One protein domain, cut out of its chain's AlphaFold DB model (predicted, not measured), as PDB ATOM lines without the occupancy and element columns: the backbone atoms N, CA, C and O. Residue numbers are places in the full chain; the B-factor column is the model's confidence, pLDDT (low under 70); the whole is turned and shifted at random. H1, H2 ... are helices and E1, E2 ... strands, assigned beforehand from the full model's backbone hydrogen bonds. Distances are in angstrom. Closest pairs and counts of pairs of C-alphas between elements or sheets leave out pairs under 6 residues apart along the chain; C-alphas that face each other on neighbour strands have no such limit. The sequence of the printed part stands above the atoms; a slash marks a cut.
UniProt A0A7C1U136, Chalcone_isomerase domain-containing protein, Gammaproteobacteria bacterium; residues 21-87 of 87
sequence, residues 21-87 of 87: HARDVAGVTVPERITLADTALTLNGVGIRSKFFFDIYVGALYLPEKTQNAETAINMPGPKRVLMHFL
ATOM      1  N   HIS A  21      25.901  30.388  21.886       67.88
ATOM      2  CA  HIS A  21      26.389  29.051  22.239       67.88
ATOM      3  C   HIS A  21      25.428  27.985  21.721       67.88
ATOM      4  O   HIS A  21      24.344  27.824  22.269       67.88
ATOM      5  N   ALA A  22      25.813  27.240  20.683       73.12
ATOM      6  CA  ALA A  22      25.113  26.005  20.342       73.12
ATOM      7  C   ALA A  22      25.193  25.028  21.527       73.12
ATOM      8  O   ALA A  22      26.224  24.930  22.192       73.12
ATOM      9  N   ARG A  23      24.101  24.316  21.810       78.62
ATOM     10  CA  ARG A  23      24.051  23.356  22.913       78.62
ATOM     11  C   ARG A  23      24.388  21.966  22.394       78.62
ATOM     12  O   ARG A  23      23.703  21.472  21.502       78.62
ATOM     13  N   ASP A  24      25.375  21.315  23.000       86.00
ATOM     14  CA  ASP A  24      25.653  19.901  22.744       86.00
ATOM     15  C   ASP A  24      24.738  19.015  23.599       86.00
ATOM     16  O   ASP A  24      24.675  19.140  24.824       86.00
ATOM     17  N   VAL A  25      24.000  18.118  22.943       89.06
ATOM     18  CA  VAL A  25      23.091  17.158  23.580       89.06
ATOM     19  C   VAL A  25      23.384  15.775  23.018       89.06
ATOM     20  O   VAL A  25      23.236  15.566  21.821       89.06
ATOM     21  N   ALA A  26      23.821  14.837  23.865       88.12
ATOM     22  CA  ALA A  26      24.224  13.484  23.448       88.12
ATOM     23  C   ALA A  26      25.242  13.461  22.281       88.12
ATOM     24  O   ALA A  26      25.159  12.623  21.391       88.12
ATOM     25  N   GLY A  27      26.186  14.411  22.256       89.62
ATOM     26  CA  GLY A  27      27.166  14.541  21.168       89.62
ATOM     27  C   GLY A  27      26.631  15.201  19.890       89.62
ATOM     28  O   GLY A  27      27.369  15.323  18.917       89.62
ATOM     29  N   VAL A  28      25.375  15.658  19.888       92.25
ATOM     30  CA  VAL A  28      24.758  16.397  18.781       92.25
ATOM     31  C   VAL A  28      24.801  17.889  19.078       92.25
ATOM     32  O   VAL A  28      24.200  18.348  20.051       92.25
ATOM     33  N   THR A  29      25.450  18.657  18.206       94.19
ATOM     34  CA  THR A  29      25.436  20.121  18.276       94.19
ATOM     35  C   THR A  29      24.099  20.663  17.782       94.19
ATOM     36  O   THR A  29      23.729  20.498  16.617       94.19
ATOM     37  N   VAL A  30      23.372  21.342  18.668       95.31
ATOM     38  CA  VAL A  30      22.065  21.944  18.390       95.31
ATOM     39  C   VAL A  30      22.204  23.471  18.390       95.31
ATOM     40  O   VAL A  30      22.401  24.068  19.452       95.31
ATOM     41  N   PRO A  31      22.114  24.136  17.220       94.88
ATOM     42  CA  PRO A  31      22.240  25.591  17.132       94.88
ATOM     43  C   PRO A  31      21.150  26.314  17.930       94.88
ATOM     44  O   PRO A  31      19.998  25.892  17.905       94.88
ATOM     45  N   GLU A  32      21.469  27.443  18.568       94.50
ATOM     46  CA  GLU A  32      20.462  28.284  19.244       94.50
ATOM     47  C   GLU A  32      19.548  29.021  18.257       94.50
ATOM     48  O   GLU A  32      18.401  29.326  18.580       94.50
ATOM     49  N   ARG A  33      20.032  29.301  17.041       94.69
ATOM     50  CA  ARG A  33      19.242  29.912  15.967       94.69
ATOM     51  C   ARG A  33      19.488  29.226  14.638       94.69
ATOM     52  O   ARG A  33      20.590  28.760  14.360       94.69
ATOM     53  N   ILE A  34      18.457  29.214  13.807       95.94
ATOM     54  CA  ILE A  34      18.503  28.757  12.419       95.94
ATOM     55  C   ILE A  34      17.696  29.717  11.546       95.94
ATOM     56  O   ILE A  34      16.809  30.405  12.046       95.94
ATOM     57  N   THR A  35      17.942  29.706  10.241       96.12
ATOM     58  CA  THR A  35      17.071  30.376   9.267       96.12
ATOM     59  C   THR A  35      16.315  29.317   8.477       96.12
ATOM     60  O   THR A  35      16.919  28.371   7.971       96.12
ATOM     61  N   LEU A  36      14.996  29.456   8.386       94.38
ATOM     62  CA  LEU A  36      14.125  28.594   7.592       94.38
ATOM     63  C   LEU A  36      13.190  29.471   6.760       94.38
ATOM     64  O   LEU A  36      12.423  30.236   7.334       94.38
ATOM     65  N   ALA A  37      13.251  29.342   5.430       90.25
ATOM     66  CA  ALA A  37      12.449  30.144   4.495       90.25
ATOM     67  C   ALA A  37      12.491  31.650   4.837       90.25
ATOM     68  O   ALA A  37      11.464  32.267   5.110       90.25
ATOM     69  N   ASP A  38      13.708  32.194   4.940       92.25
ATOM     70  CA  ASP A  38      13.994  33.598   5.284       92.25
ATOM     71  C   ASP A  38      13.492  34.068   6.662       92.25
ATOM     72  O   ASP A  38      13.614  35.238   7.014       92.25
ATOM     73  N   THR A  39      12.992  33.149   7.492       93.94
ATOM     74  CA  THR A  39      12.572  33.425   8.866       93.94
ATOM     75  C   THR A  39      13.609  32.893   9.846       93.94
ATOM     76  O   THR A  39      13.962  31.710   9.825       93.94
ATOM     77  N   ALA A  40      14.089  33.758  10.739       96.38
ATOM     78  CA  ALA A  40      14.939  33.350  11.847       96.38
ATOM     79  C   ALA A  40      14.095  32.628  12.907       96.38
ATOM     80  O   ALA A  40      13.090  33.156  13.378       96.38
ATOM     81  N   LEU A  41      14.518  31.428  13.295       97.38
ATOM     82  CA  LEU A  41      13.911  30.649  14.365       97.38
ATOM     83  C   LEU A  41      14.915  30.468  15.497       97.38
ATOM     84  O   LEU A  41      16.098  30.218  15.260       97.38
ATOM     85  N   THR A  42      14.424  30.543  16.726       96.19
ATOM     86  CA  THR A  42      15.195  30.337  17.952       96.19
ATOM     87  C   THR A  42      14.843  28.986  18.568       96.19
ATOM     88  O   THR A  42      13.688  28.557  18.538       96.19
ATOM     89  N   LEU A  43      15.839  28.303  19.130       97.25
ATOM     90  CA  LEU A  43      15.681  27.030  19.821       97.25
ATOM     91  C   LEU A  43      14.787  27.210  21.050       97.25
ATOM     92  O   LEU A  43      15.222  27.762  22.052       97.25
ATOM     93  N   ASN A  44      13.551  26.724  21.013       97.44
ATOM     94  CA  ASN A  44      12.644  26.762  22.157       97.44
ATOM     95  C   ASN A  44      13.031  25.739  23.231       97.44
ATOM     96  O   ASN A  44      12.999  26.041  24.421       97.44
ATOM     97  N   GLY A  45      13.417  24.534  22.808       95.94
ATOM     98  CA  GLY A  45      13.824  23.462  23.711       95.94
ATOM     99  C   GLY A  45      14.430  22.273  22.975       95.94
ATOM    100  O   GLY A  45      14.164  22.064  21.791       95.94
ATOM    101  N   VAL A  46      15.245  21.500  23.692       96.94
ATOM    102  CA  VAL A  46      15.920  20.297  23.196       96.94
ATOM    103  C   VAL A  46      15.908  19.212  24.271       96.94
ATOM    104  O   VAL A  46      16.044  19.519  25.455       96.94
ATOM    105  N   GLY A  47      15.750  17.953  23.868       95.12
ATOM    106  CA  GLY A  47      15.788  16.800  24.766       95.12
ATOM    107  C   GLY A  47      16.102  15.496  24.038       95.12
ATOM    108  O   GLY A  47      16.076  15.440  22.811       95.12
ATOM    109  N   ILE A  48      16.395  14.444  24.801       96.44
ATOM    110  CA  ILE A  48      16.681  13.100  24.281       96.44
ATOM    111  C   ILE A  48      15.441  12.233  24.483       96.44
ATOM    112  O   ILE A  48      14.832  12.244  25.557       96.44
ATOM    113  N   ARG A  49      15.058  11.468  23.459       96.38
ATOM    114  CA  ARG A  49      14.047  10.422  23.598       96.38
ATOM    115  C   ARG A  49      14.732   9.070  23.739       96.38
ATOM    116  O   ARG A  49      15.319   8.596  22.776       96.38
ATOM    117  N   SER A  50      14.571   8.422  24.890       94.94
ATOM    118  CA  SER A  50      15.130   7.088  25.156       94.94
ATOM    119  C   SER A  50      14.031   6.022  25.248       94.94
ATOM    120  O   SER A  50      12.892   6.311  25.639       94.94
ATOM    121  N   LYS A  51      14.353   4.775  24.881       93.88
ATOM    122  CA  LYS A  51      13.490   3.597  25.061       93.88
ATOM    123  C   LYS A  51      14.331   2.395  25.496       93.88
ATOM    124  O   LYS A  51      15.318   2.058  24.850       93.88
ATOM    125  N   PHE A  52      13.903   1.720  26.566       92.75
ATOM    126  CA  PHE A  52      14.702   0.714  27.277       92.75
ATOM    127  C   PHE A  52      16.050   1.293  27.730       92.75
ATOM    128  O   PHE A  52      16.068   2.096  28.657       92.75
ATOM    129  N   PHE A  53      17.138   0.924  27.053       90.69
ATOM    130  CA  PHE A  53      18.510   1.362  27.330       90.69
ATOM    131  C   PHE A  53      19.154   2.065  26.128       90.69
ATOM    132  O   PHE A  53      20.362   2.268  26.111       90.69
ATOM    133  N   PHE A  54      18.354   2.401  25.112       92.75
ATOM    134  CA  PHE A  54      18.819   3.061  23.900       92.75
ATOM    135  C   PHE A  54      18.304   4.495  23.860       92.75
ATOM    136  O   PHE A  54      17.098   4.736  24.006       92.75
ATOM    137  N   ASP A  55      19.215   5.429  23.619       94.44
ATOM    138  CA  ASP A  55      18.857   6.767  23.177       94.44
ATOM    139  C   ASP A  55      18.468   6.684  21.705       94.44
ATOM    140  O   ASP A  55      19.202   6.144  20.889       94.44
ATOM    141  N   ILE A  56      17.260   7.140  21.380       96.19
ATOM    142  CA  ILE A  56      16.679   6.966  20.047       96.19
ATOM    143  C   ILE A  56      16.958   8.192  19.188       96.19
ATOM    144  O   ILE A  56      17.335   8.056  18.030       96.19
ATOM    145  N   TYR A  57      16.737   9.391  19.731       96.94
ATOM    146  CA  TYR A  57      17.047  10.636  19.034       96.94
ATOM    147  C   TYR A  57      17.183  11.829  19.980       96.94
ATOM    148  O   TYR A  57      16.572  11.870  21.053       96.94
ATOM    149  N   VAL A  58      17.897  12.853  19.515       97.69
ATOM    150  CA  VAL A  58      17.814  14.228  20.023       97.69
ATOM    151  C   VAL A  58      16.689  14.958  19.293       97.69
ATOM    152  O   VAL A  58      16.683  15.055  18.065       97.69
ATOM    153  N   GLY A  59      15.713  15.449  20.049       97.50
ATOM    154  CA  GLY A  59      14.589  16.239  19.561       97.50
ATOM    155  C   GLY A  59      14.778  17.711  19.905       97.50
ATOM    156  O   GLY A  59      14.973  18.029  21.076       97.50
ATOM    157  N   ALA A  60      14.687  18.608  18.922       97.81
ATOM    158  CA  ALA A  60      14.755  20.054  19.140       97.81
ATOM    159  C   ALA A  60      13.582  20.784  18.471       97.81
ATOM    160  O   ALA A  60      13.237  20.504  17.322       97.81
ATOM    161  N   LEU A  61      12.980  21.731  19.190       97.94
ATOM    162  CA  LEU A  61      11.890  22.578  18.710       97.94
ATOM    163  C   LEU A  61      12.407  23.996  18.484       97.94
ATOM    164  O   LEU A  61      12.907  24.616  19.417       97.94
ATOM    165  N   TYR A  62      12.219  24.522  17.278       97.94
ATOM    166  CA  TYR A  62      12.532  25.900  16.916       97.94
ATOM    167  C   TYR A  62      11.262  26.672  16.579       97.94
ATOM    168  O   TYR A  62      10.434  26.201  15.791       97.94
ATOM    169  N   LEU A  63      11.150  27.872  17.145       97.94
ATOM    170  CA  LEU A  63      10.014  28.777  16.985       97.94
ATOM    171  C   LEU A  63      10.499  30.181  16.599       97.94
ATOM    172  O   LEU A  63      11.634  30.533  16.931       97.94
ATOM    173  N   PRO A  64       9.658  31.003  15.951       96.31
ATOM    174  CA  PRO A  64       9.943  32.425  15.757       96.31
ATOM    175  C   PRO A  64      10.235  33.160  17.078       96.31
ATOM    176  O   PRO A  64      11.157  33.969  17.143       96.31
ATOM    177  N   GLU A  65       9.510  32.818  18.149       95.06
ATOM    178  CA  GLU A  65       9.684  33.376  19.494       95.06
ATOM    179  C   GLU A  65       9.659  32.266  20.561       95.06
ATOM    180  O   GLU A  65       8.893  31.303  20.464       95.06
ATOM    181  N   LYS A  66      10.511  32.386  21.590       95.62
ATOM    182  CA  LYS A  66      10.568  31.436  22.715       95.62
ATOM    183  C   LYS A  66       9.300  31.541  23.566       95.62
ATOM    184  O   LYS A  66       8.906  32.630  23.963       95.62
ATOM    185  N   THR A  67       8.712  30.407  23.934       97.12
ATOM    186  CA  THR A  67       7.567  30.347  24.848       97.12
ATOM    187  C   THR A  67       7.549  29.054  25.662       97.12
ATOM    188  O   THR A  67       7.995  27.993  25.216       97.12
ATOM    189  N   GLN A  68       7.005  29.145  26.875       97.00
ATOM    190  CA  GLN A  68       6.719  27.998  27.743       97.00
ATOM    191  C   GLN A  68       5.243  27.574  27.686       97.00
ATOM    192  O   GLN A  68       4.880  26.538  28.238       97.00
ATOM    193  N   ASN A  69       4.382  28.349  27.017       97.88
ATOM    194  CA  ASN A  69       2.976  28.009  26.837       97.88
ATOM    195  C   ASN A  69       2.805  27.149  25.573       97.88
ATOM    196  O   ASN A  69       3.129  27.580  24.465       97.88
ATOM    197  N   ALA A  70       2.280  25.933  25.743       97.00
ATOM    198  CA  ALA A  70       2.107  24.974  24.655       97.00
ATOM    199  C   ALA A  70       1.119  25.452  23.577       97.00
ATOM    200  O   ALA A  70       1.388  25.292  22.387       97.00
ATOM    201  N   GLU A  71       0.006  26.066  23.978       97.88
ATOM    202  CA  GLU A  71      -1.004  26.585  23.053       97.88
ATOM    203  C   GLU A  71      -0.426  27.712  22.194       97.88
ATOM    204  O   GLU A  71      -0.586  27.709  20.973       97.88
ATOM    205  N   THR A  72       0.341  28.617  22.808       97.75
ATOM    206  CA  THR A  72       1.084  29.653  22.080       97.75
ATOM    207  C   THR A  72       2.065  29.034  21.087       97.75
ATOM    208  O   THR A  72       2.088  29.442  19.931       97.75
ATOM    209  N   ALA A  73       2.843  28.026  21.496       97.12
ATOM    210  CA  ALA A  73       3.823  27.366  20.630       97.12
ATOM    211  C   ALA A  73       3.177  26.722  19.388       97.12
ATOM    212  O   ALA A  73       3.712  26.809  18.281       97.12
ATOM    213  N   ILE A  74       2.017  26.085  19.566       96.69
ATOM    214  CA  ILE A  74       1.281  25.408  18.493       96.69
ATOM    215  C   ILE A  74       0.653  26.435  17.546       96.69
ATOM    216  O   ILE A  74       0.866  26.365  16.330       96.69
ATOM    217  N   ASN A  75      -0.056  27.422  18.096       97.19
ATOM    218  CA  ASN A  75      -0.851  28.377  17.323       97.19
ATOM    219  C   ASN A  75      -0.038  29.551  16.753       97.19
ATOM    220  O   ASN A  75      -0.569  30.318  15.954       97.19
ATOM    221  N   MET A  76       1.242  29.689  17.119       95.56
ATOM    222  CA  MET A  76       2.114  30.756  16.616       95.56
ATOM    223  C   MET A  76       2.137  30.782  15.077       95.56
ATOM    224  O   MET A  76       2.398  29.741  14.461       95.56
ATOM    225  N   PRO A  77       1.882  31.933  14.434       95.00
ATOM    226  CA  PRO A  77       1.912  32.033  12.982       95.00
ATOM    227  C   PRO A  77       3.339  31.880  12.441       95.00
ATOM    228  O   PRO A  77       4.322  32.143  13.133       95.00
ATOM    229  N   GLY A  78       3.443  31.490  11.172       93.50
ATOM    230  CA  GLY A  78       4.725  31.348  10.486       93.50
ATOM    231  C   GLY A  78       5.396  29.981  10.669       93.50
ATOM    232  O   GLY A  78       4.811  29.049  11.238       93.50
ATOM    233  N   PRO A  79       6.609  29.826  10.114       96.00
ATOM    234  CA  PRO A  79       7.306  28.551  10.094       96.00
ATOM    235  C   PRO A  79       7.766  28.143  11.496       96.00
ATOM    236  O   PRO A  79       8.242  28.950  12.287       96.00
ATOM    237  N   LYS A  80       7.660  26.846  11.777       97.06
ATOM    238  CA  LYS A  80       8.185  26.183  12.975       97.06
ATOM    239  C   LYS A  80       8.970  24.960  12.519       97.06
ATOM    240  O   LYS A  80       8.631  24.369  11.493       97.06
ATOM    241  N   ARG A  81       9.998  24.553  13.264       97.25
ATOM    242  CA  ARG A  81      10.788  23.357  12.926       97.25
ATOM    243  C   ARG A  81      10.886  22.419  14.114       97.25
ATOM    244  O   ARG A  81      11.277  22.830  15.202       97.25
ATOM    245  N   VAL A  82      10.622  21.143  13.857       97.19
ATOM    246  CA  VAL A  82      10.999  20.037  14.738       97.19
ATOM    247  C   VAL A  82      12.171  19.309  14.087       97.19
ATOM    248  O   VAL A  82      12.075  18.865  12.945       97.19
ATOM    249  N   LEU A  83      13.293  19.222  14.793       96.38
ATOM    250  CA  LEU A  83      14.449  18.410  14.420       96.38
ATOM    251  C   LEU A  83      14.392  17.098  15.202       96.38
ATOM    252  O   LEU A  83      14.208  17.126  16.416       96.38
ATOM    253  N   MET A  84      14.599  15.977  14.514       97.50
ATOM    254  CA  MET A  84      14.855  14.672  15.119       97.50
ATOM    255  C   MET A  84      16.176  14.150  14.559       97.50
ATOM    256  O   MET A  84      16.269  13.867  13.365       97.50
ATOM    257  N   HIS A  85      17.199  14.069  15.402       96.50
ATOM    258  CA  HIS A  85      18.497  13.504  15.052       96.50
ATOM    259  C   HIS A  85      18.635  12.139  15.720       96.50
ATOM    260  O   HIS A  85      18.793  12.081  16.937       96.50
ATOM    261  N   PHE A  86      18.508  11.066  14.944       95.06
ATOM    262  CA  PHE A  86      18.591   9.700  15.458       95.06
ATOM    263  C   PHE A  86      20.025   9.348  15.860       95.06
ATOM    264  O   PHE A  86      20.957   9.702  15.138       95.06
ATOM    265  N   LEU A  87      20.152   8.704  17.023       91.12
ATOM    266  CA  LEU A  87      21.411   8.314  17.668       91.12
ATOM    267  C   LEU A  87      21.742   6.839  17.404       91.12
ATOM    268  O   LEU A  87      20.792   6.050  17.191       91.12
TER     269      LEU A  87
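This is residues 21 to 87 of the 87 residues of the protein "Chalcone_isomerase domain-containing protein" of Gammaproteobacteria bacterium (UniProt A0A7C1U136). A small hairpin, E1 and E2, packs over the long antiparallel strands E4 and E5 of a sheet curled like part of a barrel, and E6 lies along E5. E4 bends so that E3 folds over toward the side of the small hairpin, while the short helix H1 lies off the opposite side, near the end of E5. The printed part has 67 residues, with named elements in the order E1, E2, E3, E4, E5, H1, E6; the larger sheet has the order E3, E4, E5, E6, all antiparallel, and the class is mostly strand. It is only just compact, close to loose, with a radius of gyration of the C-alphas of 12.6 A, and spans 38 by 25 by 18 A.

E1 is residues 23 to 25, 6.3 A long, beginning at C-alpha 23 (24.051, 23.356, 22.913). E2 is residues 28 to 30, 6.2 A, and E3 is residues 33 to 36, 9.9 A. E4, residues 39 to 51, is 34.0 A; E5, residues 54 to 63, is 28.0 A. H1 is residues 70 to 75, 8.6 A. E6 is residues 81 to 86, 15.9 A, ending at C-alpha 86 (18.591, 9.700, 15.458).

E3, E4 and E5 form a meander, each strand the antiparallel neighbour of the one before. E4 bends by 57 degrees at residue 42. N 34 and O 41 are 2.9 A apart in the hairpin E3 and E4, N 47 and O 59 2.9 A in the hairpin E4 and E5, and N 60 and O 83 3.0 A between E5 and the edge strand E6. In the hairpin E1 and E2, N 25 and O 28 are 2.9 A apart. The closest C-alphas of E1 and E4, Val 25 and Gly 47, are 7.4 A apart. H1 only grazes the sheet, with residues 73 to 74; both its O i to N i+4 pairs are within hydrogen-bond range.

The C-alphas farthest apart, of Asp 38 and Phe 52, are 39.6 A apart. The printed part has no cut and no long link. Residue 21 alone is under 70 in pLDDT.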